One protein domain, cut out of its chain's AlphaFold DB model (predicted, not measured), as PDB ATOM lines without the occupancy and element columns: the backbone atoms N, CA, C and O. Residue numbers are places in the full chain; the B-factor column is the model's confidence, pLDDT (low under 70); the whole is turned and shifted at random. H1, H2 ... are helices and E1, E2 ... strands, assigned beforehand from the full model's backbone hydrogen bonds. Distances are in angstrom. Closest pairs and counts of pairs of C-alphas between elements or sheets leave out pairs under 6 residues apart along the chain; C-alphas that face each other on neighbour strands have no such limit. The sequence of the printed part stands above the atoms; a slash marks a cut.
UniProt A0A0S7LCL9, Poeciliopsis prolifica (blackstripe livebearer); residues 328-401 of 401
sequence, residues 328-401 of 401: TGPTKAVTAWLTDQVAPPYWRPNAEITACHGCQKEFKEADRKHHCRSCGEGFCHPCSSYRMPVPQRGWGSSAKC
ATOM      1  N   THR A 328     156.789 -20.861 190.689       44.56
ATOM      2  CA  THR A 328     155.353 -21.144 190.484       44.56
ATOM      3  C   THR A 328     154.729 -20.093 189.556       44.56
ATOM      4  O   THR A 328     154.857 -18.895 189.779       44.56
ATOM      5  N   GLY A 329     154.062 -20.544 188.484       58.62
ATOM      6  CA  GLY A 329     153.334 -19.683 187.539       58.62
ATOM      7  C   GLY A 329     154.034 -19.454 186.182       58.62
ATOM      8  O   GLY A 329     154.691 -20.379 185.690       58.62
ATOM      9  N   PRO A 330     153.878 -18.271 185.543       43.06
ATOM     10  CA  PRO A 330     154.161 -18.017 184.116       43.06
ATOM     11  C   PRO A 330     155.594 -18.343 183.678       43.06
ATOM     12  O   PRO A 330     155.835 -18.651 182.512       43.06
ATOM     13  N   THR A 331     156.537 -18.390 184.616       46.66
ATOM     14  CA  THR A 331     157.911 -18.850 184.400       46.66
ATOM     15  C   THR A 331     157.977 -20.301 183.904       46.66
ATOM     16  O   THR A 331     158.806 -20.609 183.056       46.66
ATOM     17  N   LYS A 332     157.085 -21.201 184.351       52.19
ATOM     18  CA  LYS A 332     157.031 -22.592 183.854       52.19
ATOM     19  C   LYS A 332     156.510 -22.687 182.421       52.19
ATOM     20  O   LYS A 332     157.016 -23.511 181.667       52.19
ATOM     21  N   ALA A 333     155.549 -21.845 182.039       55.91
ATOM     22  CA  ALA A 333     155.029 -21.798 180.673       55.91
ATOM     23  C   ALA A 333     156.084 -21.257 179.695       55.91
ATOM     24  O   ALA A 333     156.284 -21.831 178.627       55.91
ATOM     25  N   VAL A 334     156.830 -20.223 180.101       52.03
ATOM     26  CA  VAL A 334     157.979 -19.711 179.339       52.03
ATOM     27  C   VAL A 334     159.071 -20.778 179.220       52.03
ATOM     28  O   VAL A 334     159.586 -20.998 178.129       52.03
ATOM     29  N   THR A 335     159.378 -21.512 180.294       54.44
ATOM     30  CA  THR A 335     160.335 -22.632 180.251       54.44
ATOM     31  C   THR A 335     159.863 -23.775 179.352       54.44
ATOM     32  O   THR A 335     160.669 -24.332 178.611       54.44
ATOM     33  N   ALA A 336     158.574 -24.125 179.374       54.94
ATOM     34  CA  ALA A 336     158.012 -25.151 178.498       54.94
ATOM     35  C   ALA A 336     158.097 -24.731 177.022       54.94
ATOM     36  O   ALA A 336     158.580 -25.505 176.200       54.94
ATOM     37  N   TRP A 337     157.744 -23.479 176.712       54.78
ATOM     38  CA  TRP A 337     157.892 -22.906 175.374       54.78
ATOM     39  C   TRP A 337     159.357 -22.879 174.912       54.78
ATOM     40  O   TRP A 337     159.654 -23.278 173.791       54.78
ATOM     41  N   LEU A 338     160.294 -22.489 175.784       50.59
ATOM     42  CA  LEU A 338     161.731 -22.521 175.489       50.59
ATOM     43  C   LEU A 338     162.245 -23.948 175.254       50.59
ATOM     44  O   LEU A 338     163.085 -24.158 174.385       50.59
ATOM     45  N   THR A 339     161.733 -24.927 176.005       53.81
ATOM     46  CA  THR A 339     162.091 -26.345 175.843       53.81
ATOM     47  C   THR A 339     161.624 -26.877 174.487       53.81
ATOM     48  O   THR A 339     162.354 -27.637 173.856       53.81
ATOM     49  N   ASP A 340     160.458 -26.438 174.008       55.38
ATOM     50  CA  ASP A 340     159.911 -26.838 172.706       55.38
ATOM     51  C   ASP A 340     160.731 -26.284 171.525       55.38
ATOM     52  O   ASP A 340     160.828 -26.939 170.493       55.38
ATOM     53  N   GLN A 341     161.380 -25.122 171.676       47.81
ATOM     54  CA  GLN A 341     162.204 -24.511 170.616       47.81
ATOM     55  C   GLN A 341     163.582 -25.171 170.431       47.81
ATOM     56  O   GLN A 341     164.207 -25.009 169.385       47.81
ATOM     57  N   VAL A 342     164.070 -25.903 171.436       48.84
ATOM     58  CA  VAL A 342     165.360 -26.624 171.394       48.84
ATOM     59  C   VAL A 342     165.187 -28.144 171.361       48.84
ATOM     60  O   VAL A 342     166.173 -28.884 171.327       48.84
ATOM     61  N   ALA A 343     163.943 -28.622 171.389       54.66
ATOM     62  CA  ALA A 343     163.621 -30.033 171.287       54.66
ATOM     63  C   ALA A 343     163.938 -30.567 169.876       54.66
ATOM     64  O   ALA A 343     163.826 -29.838 168.887       54.66
ATOM     65  N   PRO A 344     164.320 -31.850 169.745       66.75
ATOM     66  CA  PRO A 344     164.412 -32.498 168.445       66.75
ATOM     67  C   PRO A 344     163.115 -32.328 167.639       66.75
ATOM     68  O   PRO A 344     162.036 -32.469 168.208       66.75
ATOM     69  N   PRO A 345     163.181 -32.134 166.312       69.06
ATOM     70  CA  PRO A 345     162.012 -31.792 165.491       69.06
ATOM     71  C   PRO A 345     160.930 -32.883 165.430       69.06
ATOM     72  O   PRO A 345     159.823 -32.622 164.980       69.06
ATOM     73  N   TYR A 346     161.241 -34.111 165.860       75.44
ATOM     74  CA  TYR A 346     160.276 -35.212 165.950       75.44
ATOM     75  C   TYR A 346     159.572 -35.289 167.313       75.44
ATOM     76  O   TYR A 346     158.733 -36.163 167.512       75.44
ATOM     77  N   TRP A 347     159.950 -34.447 168.278       84.69
ATOM     78  CA  TRP A 347     159.283 -34.398 169.573       84.69
ATOM     79  C   TRP A 347     158.003 -33.600 169.463       84.69
ATOM     80  O   TRP A 347     157.976 -32.504 168.906       84.69
ATOM     81  N   ARG A 348     156.946 -34.141 170.061       80.19
ATOM     82  CA  ARG A 348     155.680 -33.440 170.151       80.19
ATOM     83  C   ARG A 348     155.835 -32.232 171.086       80.19
ATOM     84  O   ARG A 348     156.322 -32.410 172.211       80.19
ATOM     85  N   PRO A 349     155.429 -31.022 170.667       79.75
ATOM     86  CA  PRO A 349     155.503 -29.836 171.515       79.75
ATOM     87  C   PRO A 349     154.752 -30.037 172.834       79.75
ATOM     88  O   PRO A 349     153.669 -30.627 172.864       79.75
ATOM     89  N   ASN A 350     155.289 -29.520 173.941       75.56
ATOM     90  CA  ASN A 350     154.654 -29.618 175.255       75.56
ATOM     91  C   ASN A 350     153.247 -29.017 175.274       75.56
ATOM     92  O   ASN A 350     152.405 -29.502 176.033       75.56
ATOM     93  N   ALA A 351     152.982 -27.996 174.456       75.12
ATOM     94  CA  ALA A 351     151.653 -27.406 174.303       75.12
ATOM     95  C   ALA A 351     150.615 -28.391 173.724       75.12
ATOM     96  O   ALA A 351     149.438 -28.308 174.061       75.12
ATOM     97  N   GLU A 352     151.046 -29.353 172.906       80.25
ATOM     98  CA  GLU A 352     150.169 -30.314 172.224       80.25
ATOM     99  C   GLU A 352     149.982 -31.629 172.995       80.25
ATOM    100  O   GLU A 352     149.135 -32.449 172.638       80.25
ATOM    101  N   ILE A 353     150.774 -31.852 174.047       85.62
ATOM    102  CA  ILE A 353     150.697 -33.039 174.904       85.62
ATOM    103  C   ILE A 353     149.691 -32.770 176.029       85.62
ATOM    104  O   ILE A 353     150.033 -32.172 177.053       85.62
ATOM    105  N   THR A 354     148.454 -33.230 175.865       87.25
ATOM    106  CA  THR A 354     147.384 -33.088 176.872       87.25
ATOM    107  C   THR A 354     147.261 -34.298 177.799       87.25
ATOM    108  O   THR A 354     146.820 -34.155 178.936       87.25
ATOM    109  N   ALA A 355     147.723 -35.476 177.369       91.38
ATOM    110  CA  ALA A 355     147.713 -36.705 178.157       91.38
ATOM    111  C   ALA A 355     148.974 -37.551 177.922       91.38
ATOM    112  O   ALA A 355     149.660 -37.415 176.907       91.38
ATOM    113  N   CYS A 356     149.295 -38.417 178.883       92.56
ATOM    114  CA  CYS A 356     150.404 -39.360 178.789       92.56
ATOM    115  C   CYS A 356     150.150 -40.372 177.667       92.56
ATOM    116  O   CYS A 356     149.162 -41.096 177.706       92.56
ATOM    117  N   HIS A 357     151.079 -40.511 176.728       93.38
ATOM    118  CA  HIS A 357     150.944 -41.442 175.610       93.38
ATOM    119  C   HIS A 357     150.886 -42.916 176.059       93.38
ATOM    120  O   HIS A 357     150.196 -43.725 175.448       93.38
ATOM    121  N   GLY A 358     151.561 -43.261 177.163       91.88
ATOM    122  CA  GLY A 358     151.589 -44.629 177.695       91.88
ATOM    123  C   GLY A 358     150.355 -45.021 178.515       91.88
ATOM    124  O   GLY A 358     149.826 -46.111 178.334       91.88
ATOM    125  N   CYS A 359     149.893 -44.155 179.424       93.25
ATOM    126  CA  CYS A 359     148.803 -44.482 180.361       93.25
ATOM    127  C   CYS A 359     147.541 -43.627 180.207       93.25
ATOM    128  O   CYS A 359     146.615 -43.776 180.997       93.25
ATOM    129  N   GLN A 360     147.516 -42.709 179.237       94.56
ATOM    130  CA  GLN A 360     146.398 -41.805 178.932       94.56
ATOM    131  C   GLN A 360     145.963 -40.887 180.086       94.56
ATOM    132  O   GLN A 360     144.938 -40.220 180.010       94.56
ATOM    133  N   LYS A 361     146.769 -40.790 181.151       91.06
ATOM    134  CA  LYS A 361     146.548 -39.831 182.234       91.06
ATOM    135  C   LYS A 361     146.667 -38.404 181.696       91.06
ATOM    136  O   LYS A 361     147.736 -38.038 181.206       91.06
ATOM    137  N   GLU A 362     145.617 -37.604 181.854       92.25
ATOM    138  CA  GLU A 362     145.639 -36.174 181.537       92.25
ATOM    139  C   GLU A 362     146.685 -35.434 182.374       92.25
ATOM    140  O   GLU A 362     146.824 -35.658 183.583       92.25
ATOM    141  N   PHE A 363     147.430 -34.550 181.717       86.06
ATOM    142  CA  PHE A 363     148.377 -33.668 182.375       86.06
ATOM    143  C   PHE A 363     147.657 -32.421 182.875       86.06
ATOM    144  O   PHE A 363     147.043 -31.691 182.101       86.06
ATOM    145  N   LYS A 364     147.797 -32.129 184.167       81.44
ATOM    146  CA  LYS A 364     147.442 -30.819 184.720       81.44
ATOM    147  C   LYS A 364     148.489 -29.788 184.298       81.44
ATOM    148  O   LYS A 364     149.635 -30.140 184.031       81.44
ATOM    149  N   GLU A 365     148.140 -28.502 184.311       65.12
ATOM    150  CA  GLU A 365     149.058 -27.414 183.915       65.12
ATOM    151  C   GLU A 365     150.396 -27.418 184.680       65.12
ATOM    152  O   GLU A 365     151.421 -26.987 184.156       65.12
ATOM    153  N   ALA A 366     150.406 -27.936 185.912       64.75
ATOM    154  CA  ALA A 366     151.599 -28.037 186.749       64.75
ATOM    155  C   ALA A 366     152.376 -29.362 186.602       64.75
ATOM    156  O   ALA A 366     153.444 -29.501 187.211       64.75
ATOM    157  N   ASP A 367     151.864 -30.328 185.835       73.50
ATOM    158  CA  ASP A 367     152.474 -31.649 185.709       73.50
ATOM    159  C   ASP A 367     153.718 -31.614 184.814       73.50
ATOM    160  O   ASP A 367     153.748 -31.020 183.734       73.50
ATOM    161  N   ARG A 368     154.770 -32.309 185.253       74.12
ATOM    162  CA  ARG A 368     156.008 -32.454 184.484       74.12
ATOM    163  C   ARG A 368     155.827 -33.501 183.382       74.12
ATOM    164  O   ARG A 368     155.512 -34.656 183.669       74.12
ATOM    165  N   LYS A 369     156.097 -33.103 182.138       82.88
ATOM    166  CA  LYS A 369     156.060 -33.962 180.945       82.88
ATOM    167  C   LYS A 369     157.466 -34.488 180.621       82.88
ATOM    168  O   LYS A 369     158.467 -33.816 180.883       82.88
ATOM    169  N   HIS A 370     157.557 -35.700 180.077       85.19
ATOM    170  CA  HIS A 370     158.813 -36.323 179.649       85.19
ATOM    171  C   HIS A 370     158.693 -36.868 178.226       85.19
ATOM    172  O   HIS A 370     157.756 -37.599 177.945       85.19
ATOM    173  N   HIS A 371     159.662 -36.595 177.354       86.00
ATOM    174  CA  HIS A 371     159.628 -37.105 175.979       86.00
ATOM    175  C   HIS A 371     160.340 -38.445 175.821       86.00
ATOM    176  O   HIS A 371     161.440 -38.638 176.340       86.00
ATOM    177  N   CYS A 372     159.769 -39.364 175.055       85.38
ATOM    178  CA  CYS A 372     160.484 -40.570 174.646       85.38
ATOM    179  C   CYS A 372     161.551 -40.223 173.599       85.38
ATOM    180  O   CYS A 372     161.269 -39.557 172.603       85.38
ATOM    181  N   ARG A 373     162.791 -40.697 173.774       84.81
ATOM    182  CA  ARG A 373     163.875 -40.411 172.814       84.81
ATOM    183  C   ARG A 373     163.727 -41.223 171.522       84.81
ATOM    184  O   ARG A 373     164.326 -40.848 170.519       84.81
ATOM    185  N   SER A 374     162.903 -42.272 171.510       82.56
ATOM    186  CA  SER A 374     162.601 -43.069 170.315       82.56
ATOM    187  C   SER A 374     161.454 -42.480 169.483       82.56
ATOM    188  O   SER A 374     161.646 -42.206 168.295       82.56
ATOM    189  N   CYS A 375     160.288 -42.233 170.097       84.19
ATOM    190  CA  CYS A 375     159.088 -41.784 169.379       84.19
ATOM    191  C   CYS A 375     158.780 -40.284 169.498       84.19
ATOM    192  O   CYS A 375     158.096 -39.760 168.633       84.19
ATOM    193  N   GLY A 376     159.295 -39.583 170.514       85.81
ATOM    194  CA  GLY A 376     159.067 -38.145 170.698       85.81
ATOM    195  C   GLY A 376     157.742 -37.763 171.370       85.81
ATOM    196  O   GLY A 376     157.501 -36.577 171.572       85.81
ATOM    197  N   GLU A 377     156.904 -38.728 171.755       91.44
ATOM    198  CA  GLU A 377     155.647 -38.477 172.477       91.44
ATOM    199  C   GLU A 377     155.870 -38.153 173.963       91.44
ATOM    200  O   GLU A 377     156.940 -38.414 174.522       91.44
ATOM    201  N   GLY A 378     154.843 -37.589 174.606       89.94
ATOM    202  CA  GLY A 378     154.870 -37.170 176.007       89.94
ATOM    203  C   GLY A 378     154.397 -38.234 177.000       89.94
ATOM    204  O   GLY A 378     153.320 -38.806 176.859       89.94
ATOM    205  N   PHE A 379     155.166 -38.441 178.065       90.44
ATOM    206  CA  PHE A 379     154.947 -39.450 179.098       90.44
ATOM    207  C   PHE A 379     155.017 -38.843 180.500       90.44
ATOM    208  O   PHE A 379     155.751 -37.886 180.761       90.44
ATOM    209  N   CYS A 380     154.240 -39.405 181.423       89.44
ATOM    210  CA  CYS A 380     154.340 -39.083 182.840       89.44
ATOM    211  C   CYS A 380     155.567 -39.768 183.460       89.44
ATOM    212  O   CYS A 380     156.152 -40.678 182.870       89.44
ATOM    213  N   HIS A 381     155.958 -39.346 184.665       85.06
ATOM    214  CA  HIS A 381     157.147 -39.884 185.330       85.06
ATOM    215  C   HIS A 381     157.171 -41.430 185.400       85.06
ATOM    216  O   HIS A 381     158.153 -41.999 184.916       85.06
ATOM    217  N   PRO A 382     156.098 -42.121 185.853       87.50
ATOM    218  CA  PRO A 382     156.046 -43.589 185.860       87.50
ATOM    219  C   PRO A 382     156.296 -44.236 184.491       87.50
ATOM    220  O   PRO A 382     157.049 -45.204 184.396       87.50
ATOM    221  N   CYS A 383     155.720 -43.672 183.427       87.44
ATOM    222  CA  CYS A 383     155.814 -44.210 182.069       87.44
ATOM    223  C   CYS A 383     157.110 -43.834 181.331       87.44
ATOM    224  O   CYS A 383     157.283 -44.261 180.200       87.44
ATOM    225  N   SER A 384     158.004 -43.047 181.941       87.50
ATOM    226  CA  SER A 384     159.266 -42.571 181.330       87.50
ATOM    227  C   SER A 384     160.528 -43.207 181.937       87.50
ATOM    228  O   SER A 384     161.637 -42.665 181.843       87.50
ATOM    229  N   SER A 385     160.341 -44.312 182.660       83.81
ATOM    230  CA  SER A 385     161.380 -44.996 183.436       83.81
ATOM    231  C   SER A 385     162.189 -46.004 182.615       83.81
ATOM    232  O   SER A 385     163.289 -46.374 183.031       83.81
ATOM    233  N   TYR A 386     161.692 -46.414 181.443       82.06
ATOM    234  CA  TYR A 386     162.377 -47.366 180.578       82.06
ATOM    235  C   TYR A 386     163.557 -46.701 179.854       82.06
ATOM    236  O   TYR A 386     163.603 -45.485 179.638       82.06
ATOM    237  N   ARG A 387     164.574 -47.495 179.512       81.94
ATOM    238  CA  ARG A 387     165.735 -47.028 178.750       81.94
ATOM    239  C   ARG A 387     166.112 -48.037 177.684       81.94
ATOM    240  O   ARG A 387     166.166 -49.229 177.962       81.94
ATOM    241  N   MET A 388     166.435 -47.547 176.494       79.31
ATOM    242  CA  MET A 388     166.953 -48.361 175.397       79.31
ATOM    243  C   MET A 388     167.919 -47.553 174.516       79.31
ATOM    244  O   MET A 388     167.863 -46.319 174.522       79.31
ATOM    245  N   PRO A 389     168.808 -48.206 173.754       75.81
ATOM    246  CA  PRO A 389     169.612 -47.530 172.739       75.81
ATOM    247  C   PRO A 389     168.719 -46.959 171.628       75.81
ATOM    248  O   PRO A 389     167.829 -47.654 171.140       75.81
ATOM    249  N   VAL A 390     168.980 -45.724 171.182       76.94
ATOM    250  CA  VAL A 390     168.306 -45.126 170.006       76.94
ATOM    251  C   VAL A 390     169.355 -44.555 169.032       76.94
ATOM    252  O   VAL A 390     169.389 -43.346 168.772       76.94
ATOM    253  N   PRO A 391     170.240 -45.413 168.484       71.75
ATOM    254  CA  PRO A 391     171.369 -44.977 167.665       71.75
ATOM    255  C   PRO A 391     170.927 -44.355 166.336       71.75
ATOM    256  O   PRO A 391     171.571 -43.422 165.865       71.75
ATOM    257  N   GLN A 392     169.793 -44.786 165.762       66.25
ATOM    258  CA  GLN A 392     169.277 -44.222 164.504       66.25
ATOM    259  C   GLN A 392     168.883 -42.740 164.627       66.25
ATOM    260  O   GLN A 392     168.728 -42.062 163.616       66.25
ATOM    261  N   ARG A 393     168.716 -42.228 165.855       61.91
ATOM    262  CA  ARG A 393     168.401 -40.819 166.139       61.91
ATOM    263  C   ARG A 393     169.532 -40.088 166.877       61.91
ATOM    264  O   ARG A 393     169.299 -39.011 167.415       61.91
ATOM    265  N   GLY A 394     170.735 -40.669 166.923       65.00
ATOM    266  CA  GLY A 394     171.921 -40.050 167.527       65.00
ATOM    267  C   GLY A 394     171.963 -40.062 169.059       65.00
ATOM    268  O   GLY A 394     172.840 -39.433 169.646       65.00
ATOM    269  N   TRP A 395     171.053 -40.778 169.728       66.25
ATOM    270  CA  TRP A 395     171.114 -40.963 171.178       66.25
ATOM    271  C   TRP A 395     171.973 -42.190 171.505       66.25
ATOM    272  O   TRP A 395     171.830 -43.235 170.871       66.25
ATOM    273  N   GLY A 396     172.869 -42.062 172.490       70.88
ATOM    274  CA  GLY A 396     173.813 -43.116 172.884       70.88
ATOM    275  C   GLY A 396     173.166 -44.404 173.425       70.88
ATOM    276  O   GLY A 396     171.960 -44.630 173.331       70.88
ATOM    277  N   SER A 397     173.977 -45.261 174.046       69.56
ATOM    278  CA  SER A 397     173.601 -46.629 174.447       69.56
ATOM    279  C   SER A 397     172.527 -46.743 175.545       69.56
ATOM    280  O   SER A 397     172.072 -47.847 175.830       69.56
ATOM    281  N   SER A 398     172.092 -45.638 176.164       71.38
ATOM    282  CA  SER A 398     171.084 -45.643 177.235       71.38
ATOM    283  C   SER A 398     170.201 -44.387 177.212       71.38
ATOM    284  O   SER A 398     170.336 -43.482 178.042       71.38
ATOM    285  N   ALA A 399     169.285 -44.315 176.246       74.19
ATOM    286  CA  ALA A 399     168.340 -43.211 176.113       74.19
ATOM    287  C   ALA A 399     167.021 -43.519 176.839       74.19
ATOM    288  O   ALA A 399     166.579 -44.663 176.862       74.19
ATOM    289  N   LYS A 400     166.376 -42.504 177.431       73.12
ATOM    290  CA  LYS A 400     165.049 -42.667 178.054       73.12
ATOM    291  C   LYS A 400     163.989 -42.965 176.997       73.12
ATOM    292  O   LYS A 400     163.906 -42.246 176.000       73.12
ATOM    293  N   CYS A 401     163.178 -43.982 177.236       60.44
ATOM    294  CA  CYS A 401     162.111 -44.398 176.345       60.44
ATOM    295  C   CYS A 401     160.785 -44.460 177.089       60.44
ATOM    296  O   CYS A 401     160.791 -44.859 178.275       60.44
TER     297      CYS A 401
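Overview. This is residues 328 to 401 of the 401 residues of a protein of Poeciliopsis prolifica (blackstripe livebearer) (UniProt A0A0S7LCL9). There is little regular structure here: a body of loops, residues 343 to 386, has the helix H1 along one side and a small two-stranded hairpin, E1 and E2, at one end. The 74 printed residues run H1, E1, E2, a mixed class with only 23 residues in named elements; the sheet, E1 - E2, is antiparallel. The whole is compact, with a radius of gyration of the C-alphas of 12.5 A and spans of 36 by 26 by 18 A.

Along the chain. H1, residues 330 to 342, begins at C-alpha 330 (154.161, -18.017, 184.116) and measures 19.0 A. E1, residues 387 to 390, and E2, residues 395 to 400, each measure 9.3 A; E2 ends at C-alpha 400 (165.049, -42.667, 178.054).

Arrangement. In H1, 8 of 9 O i to N i+4 pairs are within hydrogen-bond range. H1 and E2 are apart. Residues 370 to 371 pair antiparallel with residues 378 to 379. In the hairpin of E1 and E2, N 388 and O 399 are 2.9 A apart, within hydrogen-bond range.

Size, cuts and confidence. The C-alphas farthest apart, of Thr 328 and Gln 392, are 37.4 A apart. The printed part has no cut. The link from H1 to E1 is long, 44 residues. Confidence is low, under 70, in 26 residues, among them 328 to 345.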